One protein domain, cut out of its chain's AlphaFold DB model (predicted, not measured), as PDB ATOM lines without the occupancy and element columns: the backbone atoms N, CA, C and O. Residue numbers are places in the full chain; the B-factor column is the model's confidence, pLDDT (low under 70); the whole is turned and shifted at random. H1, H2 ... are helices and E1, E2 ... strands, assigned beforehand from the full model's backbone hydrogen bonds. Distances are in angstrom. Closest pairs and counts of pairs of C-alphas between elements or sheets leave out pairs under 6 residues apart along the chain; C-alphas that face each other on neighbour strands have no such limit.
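Overview. This is residues 255 to 273, 298 to 343 and 356 to 398 of the 425 residues of an uncharacterized protein of Methanosarcinaceae archaeon (UniProt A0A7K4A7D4). A small, strongly twisted sheet of four strands has one long helix, H2, packed slantwise over one of its faces, and no named helix is on its other face. A second long helix, H3, packs on H2 at a right angle through its residues 377 to 381 and runs on away from the sheet, where residues 389 to 394 stick out; the short H1 is at the other end of the longest axis, just past E1. The printed part has 108 residues, with three named helices and four named strands in the order E1 H1 E2 H2 E3 E4 H3. The sheet's order is E1 E2 E3 E4, mixed, and the class is mixed, helices and strands. The whole is only just compact, close to loose, with a radius of gyration of the C-alphas of 15.2 A and spans of 48 by 40 by 25 A.

Arrangement. E1, residues 258 to 261, is an edge strand, antiparallel to E2, residues 307 to 312, with N 309 and O 259 3.0 A apart. H1, residues 263 to 269, is not on the sheet, but only just, with 4 pairs of C-alphas within 10 A; its closest C-alpha to E2 is that of Ile 263, 7.0 A from that of Ile 307. E2 is parallel to E3, residues 360 to 364, with N 312 and O 363 2.8 A apart. E3 and E4, residues 367 to 371, form an antiparallel hairpin, with N 369 and O 362 2.8 A apart. H2, residues 323 to 340, is on the sheet at a height of 8.8 A, over E2 and E3 and only just not over E1, on which 2 of its C-alphas fall. It runs slantwise to the strands, at 40 degrees to E3 on the local plane; the closest C-alphas of H2 and E2 are those of Ser 333 and Pro 308, 6.4 A apart. H3, residues 375 to 392, touches H2 about perpendicular, at 90 degrees, through H2's residues 326 to 331 alone; the closest C-alphas are those of Val 327 and Phe 381, 5.2 A apart. H3 is not on the sheet. In H1, H2 and H3 every O i to N i+4 pair is within hydrogen-bond range.

Along the chain. E1 begins at C-alpha 258 (4.665, 22.005, 113.001) and is 9.5 A long; H1 is 10.0 A. E2 is 16.1 A, H2 25.5 A, E3 12.9 A and E4 12.7 A. H2 begins at C-alpha 323 (-7.330, 36.045, 112.816). H3, 25.6 A long, ends at C-alpha 392 (9.768, 39.332, 97.788).

Size, cuts and confidence. The two C-alphas farthest apart are those of Ile 271 and Gly 394, 49.2 A. Residues 274 to 297 and 344 to 355 are not printed; the gaps are 25.4 A from C-alpha 273 to C-alpha 298 and 18.0 A from C-alpha 343 to C-alpha 356. Of the links that are printed whole, none is long. The mean pLDDT of the printed part is 82.4; residues 255 to 258, 261 to 273, 298 to 304, 342 to 343 and 356 are under 70.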
ATOM      1  N   LEU A 255      10.394  30.145 115.691       45.38
ATOM      2  CA  LEU A 255       9.539  29.735 114.581       45.38
ATOM      3  C   LEU A 255       8.503  28.727 115.106       45.38
ATOM      4  O   LEU A 255       8.843  27.898 115.951       45.38
ATOM      5  N   PRO A 256       7.244  28.777 114.636       49.66
ATOM      6  CA  PRO A 256       6.274  27.752 114.989       49.66
ATOM      7  C   PRO A 256       6.774  26.399 114.469       49.66
ATOM      8  O   PRO A 256       6.951  26.230 113.261       49.66
ATOM      9  N   LYS A 257       7.013  25.446 115.377       58.84
ATOM     10  CA  LYS A 257       7.194  24.036 115.014       58.84
ATOM     11  C   LYS A 257       5.839  23.477 114.585       58.84
ATOM     12  O   LYS A 257       4.821  23.769 115.219       58.84
ATOM     13  N   ILE A 258       5.842  22.714 113.498       57.38
ATOM     14  CA  ILE A 258       4.665  22.005 113.001       57.38
ATOM     15  C   ILE A 258       4.853  20.551 113.378       57.38
ATOM     16  O   ILE A 258       5.895  19.976 113.084       57.38
ATOM     17  N   ILE A 259       3.838  19.976 114.004       75.94
ATOM     18  CA  ILE A 259       3.777  18.544 114.265       75.94
ATOM     19  C   ILE A 259       2.561  18.036 113.494       75.94
ATOM     20  O   ILE A 259       1.497  18.659 113.529       75.94
ATOM     21  N   LEU A 260       2.699  16.944 112.747       72.12
ATOM     22  CA  LEU A 260       1.522  16.239 112.250       72.12
ATOM     23  C   LEU A 260       1.105  15.222 113.287       72.12
ATOM     24  O   LEU A 260       1.900  14.383 113.702       72.12
ATOM     25  N   LEU A 261      -0.151  15.310 113.707       69.06
ATOM     26  CA  LEU A 261      -0.712  14.358 114.648       69.06
ATOM     27  C   LEU A 261      -1.736  13.479 113.931       69.06
ATOM     28  O   LEU A 261      -2.687  14.011 113.348       69.06
ATOM     29  N   PRO A 262      -1.602  12.144 114.019       69.88
ATOM     30  CA  PRO A 262      -2.677  11.233 113.667       69.88
ATOM     31  C   PRO A 262      -3.925  11.534 114.500       69.88
ATOM     32  O   PRO A 262      -3.836  11.785 115.706       69.88
ATOM     33  N   ILE A 263      -5.107  11.444 113.892       58.94
ATOM     34  CA  ILE A 263      -6.379  11.735 114.575       58.94
ATOM     35  C   ILE A 263      -6.592  10.891 115.846       58.94
ATOM     36  O   ILE A 263      -7.123  11.385 116.842       58.94
ATOM     37  N   GLU A 264      -6.117   9.643 115.851       60.97
ATOM     38  CA  GLU A 264      -6.182   8.754 117.017       60.97
ATOM     39  C   GLU A 264      -5.312   9.243 118.185       60.97
ATOM     40  O   GLU A 264      -5.677   9.074 119.351       60.97
ATOM     41  N   PHE A 265      -4.197   9.922 117.899       60.72
ATOM     42  CA  PHE A 265      -3.346  10.522 118.925       60.72
ATOM     43  C   PHE A 265      -4.031  11.727 119.579       60.72
ATOM     44  O   PHE A 265      -4.053  11.855 120.801       60.72
ATOM     45  N   VAL A 266      -4.694  12.565 118.779       57.81
ATOM     46  CA  VAL A 266      -5.475  13.708 119.278       57.81
ATOM     47  C   VAL A 266      -6.629  13.248 120.176       57.81
ATOM     48  O   VAL A 266      -6.873  13.842 121.229       57.81
ATOM     49  N   LYS A 267      -7.332  12.168 119.803       51.78
ATOM     50  CA  LYS A 267      -8.389  11.581 120.644       51.78
ATOM     51  C   LYS A 267      -7.853  11.170 122.020       51.78
ATOM     52  O   LYS A 267      -8.531  11.411 123.016       51.78
ATOM     53  N   LYS A 268      -6.632  10.621 122.090       54.94
ATOM     54  CA  LYS A 268      -5.958  10.275 123.355       54.94
ATOM     55  C   LYS A 268      -5.540  11.509 124.161       54.94
ATOM     56  O   LYS A 268      -5.788  11.537 125.364       54.94
ATOM     57  N   LEU A 269      -5.014  12.557 123.515       51.94
ATOM     58  CA  LEU A 269      -4.687  13.833 124.176       51.94
ATOM     59  C   LEU A 269      -5.911  14.474 124.843       51.94
ATOM     60  O   LEU A 269      -5.821  14.983 125.955       51.94
ATOM     61  N   ARG A 270      -7.088  14.390 124.208       44.38
ATOM     62  CA  ARG A 270      -8.343  14.917 124.771       44.38
ATOM     63  C   ARG A 270      -8.765  14.215 126.072       44.38
ATOM     64  O   ARG A 270      -9.510  14.802 126.851       44.38
ATOM     65  N   ILE A 271      -8.306  12.983 126.302       38.06
ATOM     66  CA  ILE A 271      -8.610  12.182 127.499       38.06
ATOM     67  C   ILE A 271      -7.593  12.450 128.623       38.06
ATOM     68  O   ILE A 271      -7.903  12.245 129.795       38.06
ATOM     69  N   GLN A 272      -6.401  12.963 128.306       36.81
ATOM     70  CA  GLN A 272      -5.326  13.183 129.272       36.81
ATOM     71  C   GLN A 272      -4.843  14.639 129.228       36.81
ATOM     72  O   GLN A 272      -3.859  14.968 128.579       36.81
ATOM     73  N   ASN A 273      -5.503  15.520 129.987       34.84
ATOM     74  CA  ASN A 273      -4.973  16.849 130.323       34.84
ATOM     75  C   ASN A 273      -3.809  16.729 131.331       34.84
ATOM     76  O   ASN A 273      -3.922  17.164 132.480       34.84
ATOM     77  N   SER A 298       6.627  12.566 108.505       39.00
ATOM     78  CA  SER A 298       5.729  11.604 107.856       39.00
ATOM     79  C   SER A 298       5.336  10.478 108.809       39.00
ATOM     80  O   SER A 298       6.202   9.857 109.419       39.00
ATOM     81  N   LEU A 299       4.042  10.160 108.870       39.97
ATOM     82  CA  LEU A 299       3.518   8.950 109.506       39.97
ATOM     83  C   LEU A 299       2.724   8.152 108.464       39.97
ATOM     84  O   LEU A 299       1.702   8.621 107.964       39.97
ATOM     85  N   ASP A 300       3.216   6.958 108.135       39.41
ATOM     86  CA  ASP A 300       2.588   6.011 107.208       39.41
ATOM     87  C   ASP A 300       1.491   5.209 107.918       39.41
ATOM     88  O   ASP A 300       1.716   4.132 108.469       39.41
ATOM     89  N   SER A 301       0.269   5.731 107.906       49.91
ATOM     90  CA  SER A 301      -0.924   4.921 108.161       49.91
ATOM     91  C   SER A 301      -2.033   5.403 107.234       49.91
ATOM     92  O   SER A 301      -2.413   6.572 107.299       49.91
ATOM     93  N   GLU A 302      -2.530   4.514 106.378       53.72
ATOM     94  CA  GLU A 302      -3.377   4.830 105.216       53.72
ATOM     95  C   GLU A 302      -4.730   5.494 105.550       53.72
ATOM     96  O   GLU A 302      -5.355   6.057 104.657       53.72
ATOM     97  N   ASP A 303      -5.134   5.533 106.826       58.28
ATOM     98  CA  ASP A 303      -6.422   6.092 107.271       58.28
ATOM     99  C   ASP A 303      -6.319   7.257 108.271       58.28
ATOM    100  O   ASP A 303      -7.341   7.762 108.751       58.28
ATOM    101  N   THR A 304      -5.116   7.729 108.623       66.81
ATOM    102  CA  THR A 304      -5.028   8.849 109.571       66.81
ATOM    103  C   THR A 304      -5.103  10.185 108.846       66.81
ATOM    104  O   THR A 304      -4.258  10.577 108.046       66.81
ATOM    105  N   MET A 305      -6.176  10.916 109.141       76.06
ATOM    106  CA  MET A 305      -6.342  12.303 108.729       76.06
ATOM    107  C   MET A 305      -5.157  13.109 109.272       76.06
ATOM    108  O   MET A 305      -5.061  13.334 110.479       76.06
ATOM    109  N   ASN A 306      -4.256  13.527 108.382       84.31
ATOM    110  CA  ASN A 306      -3.155  14.413 108.734       84.31
ATOM    111  C   ASN A 306      -3.735  15.775 109.126       84.31
ATOM    112  O   ASN A 306      -4.294  16.501 108.293       84.31
ATOM    113  N   ILE A 307      -3.648  16.094 110.416       88.06
ATOM    114  CA  ILE A 307      -4.128  17.356 110.968       88.06
ATOM    115  C   ILE A 307      -2.918  18.209 111.365       88.06
ATOM    116  O   ILE A 307      -2.097  17.755 112.166       88.06
ATOM    117  N   PRO A 308      -2.801  19.448 110.849       91.88
ATOM    118  CA  PRO A 308      -1.750  20.353 111.291       91.88
ATOM    119  C   PRO A 308      -1.879  20.684 112.788       91.88
ATOM    120  O   PRO A 308      -2.964  21.035 113.266       91.88
ATOM    121  N   TYR A 309      -0.754  20.634 113.504       93.94
ATOM    122  CA  TYR A 309      -0.601  21.132 114.872       93.94
ATOM    123  C   TYR A 309       0.383  22.305 114.890       93.94
ATOM    124  O   TYR A 309       1.526  22.168 114.450       93.94
ATOM    125  N   ILE A 310      -0.057  23.466 115.380       94.19
ATOM    126  CA  ILE A 310       0.720  24.712 115.387       94.19
ATOM    127  C   ILE A 310       0.950  25.159 116.825       94.19
ATOM    128  O   ILE A 310      -0.002  25.438 117.549       94.19
ATOM    129  N   ILE A 311       2.212  25.332 117.210       95.25
ATOM    130  CA  ILE A 311       2.572  25.888 118.519       95.25
ATOM    131  C   ILE A 311       2.757  27.405 118.397       95.25
ATOM    132  O   ILE A 311       3.503  27.896 117.541       95.25
ATOM    133  N   LYS A 312       2.065  28.164 119.251       94.38
ATOM    134  CA  LYS A 312       2.114  29.627 119.333       94.38
ATOM    135  C   LYS A 312       2.441  30.073 120.753       94.38
ATOM    136  O   LYS A 312       2.007  29.487 121.738       94.38
ATOM    137  N   PHE A 313       3.191  31.165 120.841       91.88
ATOM    138  CA  PHE A 313       3.502  31.818 122.107       91.88
ATOM    139  C   PHE A 313       2.568  33.008 122.325       91.88
ATOM    140  O   PHE A 313       2.343  33.797 121.403       91.88
ATOM    141  N   GLY A 314       2.060  33.150 123.549       90.62
ATOM    142  CA  GLY A 314       1.174  34.238 123.960       90.62
ATOM    143  C   GLY A 314      -0.255  33.774 124.227       90.62
ATOM    144  O   GLY A 314      -0.642  32.665 123.880       90.62
ATOM    145  N   ASN A 315      -1.047  34.645 124.846       93.94
ATOM    146  CA  ASN A 315      -2.413  34.303 125.224       93.94
ATOM    147  C   ASN A 315      -3.337  34.291 123.991       93.94
ATOM    148  O   ASN A 315      -3.305  35.236 123.186       93.94
ATOM    149  N   PRO A 316      -4.188  33.262 123.835       94.25
ATOM    150  CA  PRO A 316      -5.231  33.287 122.821       94.25
ATOM    151  C   PRO A 316      -6.266  34.370 123.162       94.25
ATOM    152  O   PRO A 316      -6.382  34.772 124.326       94.25
ATOM    153  N   PRO A 317      -7.070  34.833 122.191       94.94
ATOM    154  CA  PRO A 317      -8.239  35.637 122.521       94.94
ATOM    155  C   PRO A 317      -9.193  34.823 123.413       94.94
ATOM    156  O   PRO A 317      -9.224  33.590 123.335       94.94
ATOM    157  N   ALA A 318      -9.987  35.510 124.246       92.06
ATOM    158  CA  ALA A 318     -10.908  34.866 125.192       92.06
ATOM    159  C   ALA A 318     -11.764  33.783 124.512       92.06
ATOM    160  O   ALA A 318     -11.850  32.655 124.997       92.06
ATOM    161  N   ASN A 319     -12.280  34.107 123.320       87.75
ATOM    162  CA  ASN A 319     -13.052  33.203 122.483       87.75
ATOM    163  C   ASN A 319     -12.352  32.998 121.131       87.75
ATOM    164  O   ASN A 319     -12.408  33.857 120.251       87.75
ATOM    165  N   GLY A 320     -11.714  31.837 120.960       92.81
ATOM    166  CA  GLY A 320     -11.231  31.354 119.666       92.81
ATOM    167  C   GLY A 320      -9.728  31.504 119.430       92.81
ATOM    168  O   GLY A 320      -8.910  31.227 120.305       92.81
ATOM    169  N   VAL A 321      -9.382  31.876 118.198       96.19
ATOM    170  CA  VAL A 321      -8.023  31.900 117.638       96.19
ATOM    171  C   VAL A 321      -7.814  33.252 116.962       96.19
ATOM    172  O   VAL A 321      -8.736  33.772 116.328       96.19
ATOM    173  N   TRP A 322      -6.614  33.828 117.069       96.00
ATOM    174  CA  TRP A 322      -6.297  35.085 116.391       96.00
ATOM    175  C   TRP A 322      -6.512  34.972 114.880       96.00
ATOM    176  O   TRP A 322      -6.134  33.983 114.254       96.00
ATOM    177  N   ARG A 323      -7.064  36.023 114.263       96.19
ATOM    178  CA  ARG A 323      -7.330  36.045 112.816       96.19
ATOM    179  C   ARG A 323      -6.089  35.698 111.989       96.19
ATOM    180  O   ARG A 323      -6.184  34.899 111.068       96.19
ATOM    181  N   ASN A 324      -4.930  36.256 112.335       95.75
ATOM    182  CA  ASN A 324      -3.682  35.967 111.624       95.75
ATOM    183  C   ASN A 324      -3.263  34.497 111.768       95.75
ATOM    184  O   ASN A 324      -2.807  33.902 110.797       95.75
ATOM    185  N   ASP A 325      -3.473  33.894 112.939       96.19
ATOM    186  CA  ASP A 325      -3.155  32.483 113.163       96.19
ATOM    187  C   ASP A 325      -4.099  31.554 112.391       96.19
ATOM    188  O   ASP A 325      -3.648  30.521 111.905       96.19
ATOM    189  N   ARG A 326      -5.369  31.942 112.183       97.00
ATOM    190  CA  ARG A 326      -6.290  31.220 111.283       97.00
ATOM    191  C   ARG A 326      -5.817  31.242 109.831       97.00
ATOM    192  O   ARG A 326      -5.858  30.214 109.167       97.00
ATOM    193  N   VAL A 327      -5.328  32.387 109.347       96.81
ATOM    194  CA  VAL A 327      -4.776  32.499 107.984       96.81
ATOM    195  C   VAL A 327      -3.516  31.641 107.836       96.81
ATOM    196  O   VAL A 327      -3.365  30.925 106.849       96.81
ATOM    197  N   THR A 328      -2.634  31.647 108.841       95.88
ATOM    198  CA  THR A 328      -1.480  30.739 108.898       95.88
ATOM    199  C   THR A 328      -1.915  29.271 108.888       95.88
ATOM    200  O   THR A 328      -1.358  28.471 108.140       95.88
ATOM    201  N   ALA A 329      -2.918  28.916 109.694       95.50
ATOM    202  CA  ALA A 329      -3.474  27.571 109.761       95.50
ATOM    203  C   ALA A 329      -4.069  27.116 108.424       95.50
ATOM    204  O   ALA A 329      -3.821  25.987 108.014       95.50
ATOM    205  N   ALA A 330      -4.761  28.003 107.702       95.38
ATOM    206  CA  ALA A 330      -5.243  27.725 106.352       95.38
ATOM    207  C   ALA A 330      -4.103  27.399 105.380       95.38
ATOM    208  O   ALA A 330      -4.212  26.438 104.620       95.38
ATOM    209  N   GLY A 331      -2.988  28.130 105.457       94.94
ATOM    210  CA  GLY A 331      -1.797  27.824 104.666       94.94
ATOM    211  C   GLY A 331      -1.225  26.437 104.954       94.94
ATOM    212  O   GLY A 331      -0.962  25.677 104.027       94.94
ATOM    213  N   TYR A 332      -1.102  26.055 106.228       94.69
ATOM    214  CA  TYR A 332      -0.629  24.714 106.587       94.69
ATOM    215  C   TYR A 332      -1.605  23.606 106.191       94.69
ATOM    216  O   TYR A 332      -1.169  22.573 105.687       94.69
ATOM    217  N   SER A 333      -2.912  23.821 106.343       91.94
ATOM    218  CA  SER A 333      -3.919  22.876 105.850       91.94
ATOM    219  C   SER A 333      -3.838  22.689 104.340       91.94
ATOM    220  O   SER A 333      -4.003  21.568 103.861       91.94
ATOM    221  N   PHE A 334      -3.542  23.752 103.585       91.44
ATOM    222  CA  PHE A 334      -3.318  23.652 102.145       91.44
ATOM    223  C   PHE A 334      -2.081  22.807 101.824       91.44
ATOM    224  O   PHE A 334      -2.171  21.912 100.993       91.44
ATOM    225  N   LEU A 335      -0.965  23.016 102.527       91.06
ATOM    226  CA  LEU A 335       0.258  22.225 102.333       91.06
ATOM    227  C   LEU A 335       0.067  20.746 102.669       91.06
ATOM    228  O   LEU A 335       0.536  19.878 101.939       91.06
ATOM    229  N   VAL A 336      -0.653  20.441 103.751       88.94
ATOM    230  CA  VAL A 336      -0.994  19.056 104.101       88.94
ATOM    231  C   VAL A 336      -1.901  18.443 103.035       88.94
ATOM    232  O   VAL A 336      -1.666  17.316 102.606       88.94
ATOM    233  N   ARG A 337      -2.900  19.189 102.550       86.19
ATOM    234  CA  ARG A 337      -3.771  18.752 101.450       86.19
ATOM    235  C   ARG A 337      -2.993  18.545 100.153       86.19
ATOM    236  O   ARG A 337      -3.329  17.655  99.392       86.19
ATOM    237  N   GLU A 338      -1.978  19.343  99.875       86.69
ATOM    238  CA  GLU A 338      -1.162  19.201  98.673       86.69
ATOM    239  C   GLU A 338      -0.222  17.994  98.751       86.69
ATOM    240  O   GLU A 338      -0.150  17.205  97.810       86.69
ATOM    241  N   ARG A 339       0.445  17.815  99.896       86.44
ATOM    242  CA  ARG A 339       1.417  16.737 100.113       86.44
ATOM    243  C   ARG A 339       0.763  15.371 100.306       86.44
ATOM    244  O   ARG A 339       1.257  14.378  99.782       86.44
ATOM    245  N   PHE A 340      -0.330  15.321 101.066       82.94
ATOM    246  CA  PHE A 340      -1.002  14.080 101.469       82.94
ATOM    247  C   PHE A 340      -2.399  13.925 100.870       82.94
ATOM    248  O   PHE A 340      -3.032  12.888 101.061       82.94
ATOM    249  N   GLY A 341      -2.911  14.934 100.157       79.06
ATOM    250  CA  GLY A 341      -4.176  14.818  99.441       79.06
ATOM    251  C   GLY A 341      -4.082  13.675  98.453       79.06
ATOM    252  O   GLY A 341      -3.272  13.690  97.527       79.06
ATOM    253  N   SER A 342      -4.896  12.658  98.710       54.19
ATOM    254  CA  SER A 342      -4.808  11.372  98.049       54.19
ATOM    255  C   SER A 342      -4.687  11.492  96.527       54.19
ATOM    256  O   SER A 342      -5.494  12.145  95.855       54.19
ATOM    257  N   LYS A 343      -3.739  10.735  95.961       53.38
ATOM    258  CA  LYS A 343      -3.654  10.455  94.519       53.38
ATOM    259  C   LYS A 343      -4.978   9.899  93.952       53.38
ATOM    260  O   LYS A 343      -5.184   9.980  92.742       53.38
ATOM    261  N   PRO A 356     -14.646  19.833 103.497       64.81
ATOM    262  CA  PRO A 356     -14.371  20.837 104.510       64.81
ATOM    263  C   PRO A 356     -12.883  20.793 104.850       64.81
ATOM    264  O   PRO A 356     -12.255  19.732 104.867       64.81
ATOM    265  N   LEU A 357     -12.293  21.960 105.089       74.12
ATOM    266  CA  LEU A 357     -10.931  22.021 105.600       74.12
ATOM    267  C   LEU A 357     -10.837  21.231 106.901       74.12
ATOM    268  O   LEU A 357     -11.678  21.380 107.790       74.12
ATOM    269  N   ASN A 358      -9.780  20.426 107.010       80.38
ATOM    270  CA  ASN A 358      -9.460  19.730 108.244       80.38
ATOM    271  C   ASN A 358      -9.376  20.764 109.382       80.38
ATOM    272  O   ASN A 358      -8.803  21.844 109.174       80.38
ATOM    273  N   PRO A 359      -9.935  20.466 110.571       89.81
ATOM    274  CA  PRO A 359      -9.723  21.315 111.734       89.81
ATOM    275  C   PRO A 359      -8.222  21.420 111.999       89.81
ATOM    276  O   PRO A 359      -7.498  20.458 111.768       89.81
ATOM    277  N   VAL A 360      -7.753  22.567 112.484       91.44
ATOM    278  CA  VAL A 360      -6.342  22.772 112.843       91.44
ATOM    279  C   VAL A 360      -6.222  22.955 114.345       91.44
ATOM    280  O   VAL A 360      -6.987  23.717 114.941       91.44
ATOM    281  N   PHE A 361      -5.253  22.279 114.954       93.38
ATOM    282  CA  PHE A 361      -4.939  22.444 116.369       93.38
ATOM    283  C   PHE A 361      -3.905  23.548 116.547       93.38
ATOM    284  O   PHE A 361      -2.864  23.552 115.889       93.38
ATOM    285  N   ILE A 362      -4.201  24.500 117.427       94.69
ATOM    286  CA  ILE A 362      -3.309  25.610 117.748       94.69
ATOM    287  C   ILE A 362      -3.131  25.653 119.258       94.69
ATOM    288  O   ILE A 362      -4.091  25.876 119.995       94.69
ATOM    289  N   ASP A 363      -1.905  25.432 119.701       95.12
ATOM    290  CA  ASP A 363      -1.527  25.403 121.105       95.12
ATOM    291  C   ASP A 363      -0.891  26.731 121.507       95.12
ATOM    292  O   ASP A 363       0.170  27.104 121.005       95.12
ATOM    293  N   TYR A 364      -1.564  27.450 122.403       95.12
ATOM    294  CA  TYR A 364      -1.093  28.699 122.982       95.12
ATOM    295  C   TYR A 364      -0.538  28.449 124.381       95.12
ATOM    296  O   TYR A 364      -1.239  28.635 125.379       95.12
ATOM    297  N   THR A 365       0.723  28.018 124.458       91.94
ATOM    298  CA  THR A 365       1.418  27.753 125.734       91.94
ATOM    299  C   THR A 365       0.612  26.854 126.688       91.94
ATOM    300  O   THR A 365       0.415  27.191 127.853       91.94
ATOM    301  N   GLY A 366       0.101  25.729 126.182       91.56
ATOM    302  CA  GLY A 366      -0.695  24.750 126.927       91.56
ATOM    303  C   GLY A 366      -2.210  24.927 126.789       91.56
ATOM    304  O   GLY A 366      -2.973  24.081 127.255       91.56
ATOM    305  N   ILE A 367      -2.678  26.001 126.142       93.12
ATOM    306  CA  ILE A 367      -4.099  26.200 125.840       93.12
ATOM    307  C   ILE A 367      -4.367  25.747 124.406       93.12
ATOM    308  O   ILE A 367      -4.210  26.513 123.451       93.12
ATOM    309  N   LEU A 368      -4.823  24.502 124.264       95.19
ATOM    310  CA  LEU A 368      -5.190  23.928 122.975       95.19
ATOM    311  C   LEU A 368      -6.510  24.521 122.457       95.19
ATOM    312  O   LEU A 368      -7.562  24.425 123.096       95.19
ATOM    313  N   ARG A 369      -6.472  25.112 121.264       95.25
ATOM    314  CA  ARG A 369      -7.638  25.614 120.528       95.25
ATOM    315  C   ARG A 369      -7.800  24.857 119.215       95.25
ATOM    316  O   ARG A 369      -6.822  24.524 118.552       95.25
ATOM    317  N   VAL A 370      -9.050  24.632 118.821       95.06
ATOM    318  CA  VAL A 370      -9.396  24.049 117.519       95.06
ATOM    319  C   VAL A 370      -9.895  25.162 116.607       95.06
ATOM    320  O   VAL A 370     -10.866  25.848 116.932       95.06
ATOM    321  N   ALA A 371      -9.229  25.352 115.472       95.25
ATOM    322  CA  ALA A 371      -9.648  26.274 114.429       95.25
ATOM    323  C   ALA A 371     -10.389  25.509 113.327       95.25
ATOM    324  O   ALA A 371      -9.790  24.721 112.595       95.25
ATOM    325  N   TYR A 372     -11.687  25.777 113.187       94.88
ATOM    326  CA  TYR A 372     -12.459  25.372 112.015       94.88
ATOM    327  C   TYR A 372     -12.281  26.430 110.930       94.88
ATOM    328  O   TYR A 372     -12.761  27.564 111.063       94.88
ATOM    329  N   LEU A 373     -11.527  26.068 109.898       94.06
ATOM    330  CA  LEU A 373     -11.204  26.955 108.793       94.06
ATOM    331  C   LEU A 373     -12.391  27.061 107.836       94.06
ATOM    332  O   LEU A 373     -13.062  26.070 107.554       94.06
ATOM    333  N   ASN A 374     -12.633  28.264 107.327       93.75
ATOM    334  CA  ASN A 374     -13.668  28.525 106.331       93.75
ATOM    335  C   ASN A 374     -13.063  29.096 105.036       93.75
ATOM    336  O   ASN A 374     -11.880  29.426 104.967       93.75
ATOM    337  N   GLU A 375     -13.897  29.271 104.011       92.25
ATOM    338  CA  GLU A 375     -13.482  29.841 102.719       92.25
ATOM    339  C   GLU A 375     -12.921  31.271 102.825       92.25
ATOM    340  O   GLU A 375     -12.213  31.745 101.936       92.25
ATOM    341  N   ILE A 376     -13.264  32.012 103.886       95.12
ATOM    342  CA  ILE A 376     -12.719  33.355 104.116       95.12
ATOM    343  C   ILE A 376     -11.253  33.243 104.540       95.12
ATOM    344  O   ILE A 376     -10.425  33.999 104.030       95.12
ATOM    345  N   ASP A 377     -10.917  32.296 105.419       96.12
ATOM    346  CA  ASP A 377      -9.535  32.047 105.839       96.12
ATOM    347  C   ASP A 377      -8.656  31.634 104.646       96.12
ATOM    348  O   ASP A 377      -7.564  32.180 104.480       96.12
ATOM    349  N   GLU A 378      -9.150  30.753 103.763       94.38
ATOM    350  CA  GLU A 378      -8.441  30.358 102.533       94.38
ATOM    351  C   GLU A 378      -8.214  31.546 101.593       94.38
ATOM    352  O   GLU A 378      -7.091  31.787 101.143       94.38
ATOM    353  N   ARG A 379      -9.259  32.338 101.318       95.56
ATOM    354  CA  ARG A 379      -9.134  33.530 100.463       95.56
ATOM    355  C   ARG A 379      -8.130  34.530 101.028       95.56
ATOM    356  O   ARG A 379      -7.345  35.106 100.274       95.56
ATOM    357  N   LEU A 380      -8.132  34.732 102.345       96.31
ATOM    358  CA  LEU A 380      -7.156  35.592 103.012       96.31
ATOM    359  C   LEU A 380      -5.738  35.024 102.920       96.31
ATOM    360  O   LEU A 380      -4.802  35.803 102.732       96.31
ATOM    361  N   PHE A 381      -5.571  33.702 103.012       96.62
ATOM    362  CA  PHE A 381      -4.275  33.053 102.833       96.62
ATOM    363  C   PHE A 381      -3.729  33.281 101.423       96.62
ATOM    364  O   PHE A 381      -2.631  33.817 101.295       96.62
ATOM    365  N   PHE A 382      -4.496  32.982 100.372       96.19
ATOM    366  CA  PHE A 382      -4.036  33.175  98.992       96.19
ATOM    367  C   PHE A 382      -3.752  34.638  98.658       96.19
ATOM    368  O   PHE A 382      -2.753  34.935  98.005       96.19
ATOM    369  N   ARG A 383      -4.575  35.566  99.160       97.19
ATOM    370  CA  ARG A 383      -4.291  37.001  99.035       97.19
ATOM    371  C   ARG A 383      -2.973  37.370  99.715       97.19
ATOM    372  O   ARG A 383      -2.151  38.056  99.120       97.19
ATOM    373  N   SER A 384      -2.753  36.885 100.937       96.56
ATOM    374  CA  SER A 384      -1.515  37.141 101.681       96.56
ATOM    375  C   SER A 384      -0.302  36.514 100.997       96.56
ATOM    376  O   SER A 384       0.763  37.121 100.985       96.56
ATOM    377  N   LEU A 385      -0.450  35.327 100.403       96.31
ATOM    378  CA  LEU A 385       0.590  34.648  99.634       96.31
ATOM    379  C   LEU A 385       0.993  35.464  98.399       96.31
ATOM    380  O   LEU A 385       2.184  35.647  98.148       96.31
ATOM    381  N   GLU A 386       0.019  35.991  97.662       96.31
ATOM    382  CA  GLU A 386       0.273  36.812  96.479       96.31
ATOM    383  C   GLU A 386       0.911  38.157  96.839       96.31
ATOM    384  O   GLU A 386       1.901  38.577  96.239       96.31
ATOM    385  N   ASP A 387       0.423  38.814  97.888       96.56
ATOM    386  CA  ASP A 387       1.059  40.027  98.392       96.56
ATOM    387  C   ASP A 387       2.495  39.753  98.878       96.56
ATOM    388  O   ASP A 387       3.403  40.543  98.625       96.56
ATOM    389  N   THR A 388       2.731  38.607  99.521       96.44
ATOM    390  CA  THR A 388       4.067  38.168  99.958       96.44
ATOM    391  C   THR A 388       5.009  37.995  98.764       96.44
ATOM    392  O   THR A 388       6.145  38.466  98.819       96.44
ATOM    393  N   ARG A 389       4.546  37.384  97.661       95.75
ATOM    394  CA  ARG A 389       5.315  37.278  96.404       95.75
ATOM    395  C   ARG A 389       5.693  38.647  95.865       95.75
ATOM    396  O   ARG A 389       6.852  38.876  95.535       95.75
ATOM    397  N   ASN A 390       4.736  39.570  95.830       95.69
ATOM    398  CA  ASN A 390       4.987  40.939  95.393       95.69
ATOM    399  C   ASN A 390       6.080  41.610  96.238       95.69
ATOM    400  O   ASN A 390       6.986  42.234  95.686       95.69
ATOM    401  N   VAL A 391       6.035  41.437  97.562       95.25
ATOM    402  CA  VAL A 391       7.048  41.978  98.478       95.25
ATOM    403  C   VAL A 391       8.432  41.381  98.225       95.25
ATOM    404  O   VAL A 391       9.404  42.128  98.121       95.25
ATOM    405  N   ILE A 392       8.519  40.058  98.079       94.88
ATOM    406  CA  ILE A 392       9.768  39.332  97.788       94.88
ATOM    407  C   ILE A 392      10.352  39.734  96.421       94.88
ATOM    408  O   ILE A 392      11.570  39.803  96.244       94.88
ATOM    409  N   ASN A 393       9.492  40.083  95.465       93.75
ATOM    410  CA  ASN A 393       9.880  40.617  94.159       93.75
ATOM    411  C   ASN A 393      10.232  42.119  94.195       93.75
ATOM    412  O   ASN A 393      10.335  42.756  93.152       93.75
ATOM    413  N   GLY A 394      10.414  42.704  95.383       93.25
ATOM    414  CA  GLY A 394      10.884  44.078  95.550       93.25
ATOM    415  C   GLY A 394       9.786  45.143  95.562       93.25
ATOM    416  O   GLY A 394      10.096  46.334  95.647       93.25
ATOM    417  N   LYS A 395       8.497  44.770  95.534       93.62
ATOM    418  CA  LYS A 395       7.400  45.740  95.654       93.62
ATOM    419  C   LYS A 395       7.194  46.130  97.116       93.62
ATOM    420  O   LYS A 395       6.727  45.336  97.929       93.62
ATOM    421  N   MET A 396       7.490  47.382  97.458       92.88
ATOM    422  CA  MET A 396       7.286  47.875  98.821       92.88
ATOM    423  C   MET A 396       5.783  47.915  99.168       92.88
ATOM    424  O   MET A 396       5.013  48.589  98.478       92.88
ATOM    425  N   PRO A 397       5.337  47.251 100.249       94.06
ATOM    426  CA  PRO A 397       3.926  47.232 100.616       94.06
ATOM    427  C   PRO A 397       3.488  48.546 101.294       94.06
ATOM    428  O   PRO A 397       4.322  49.300 101.832       94.06
ATOM    429  N   PRO A 398       2.173  48.844 101.312       90.75
ATOM    430  CA  PRO A 398       1.645  50.017 102.002       90.75
ATOM    431  C   PRO A 398       1.962  49.977 103.505       90.75
ATOM    432  O   PRO A 398       2.137  48.915 104.107       90.75
TER     433      PRO A 398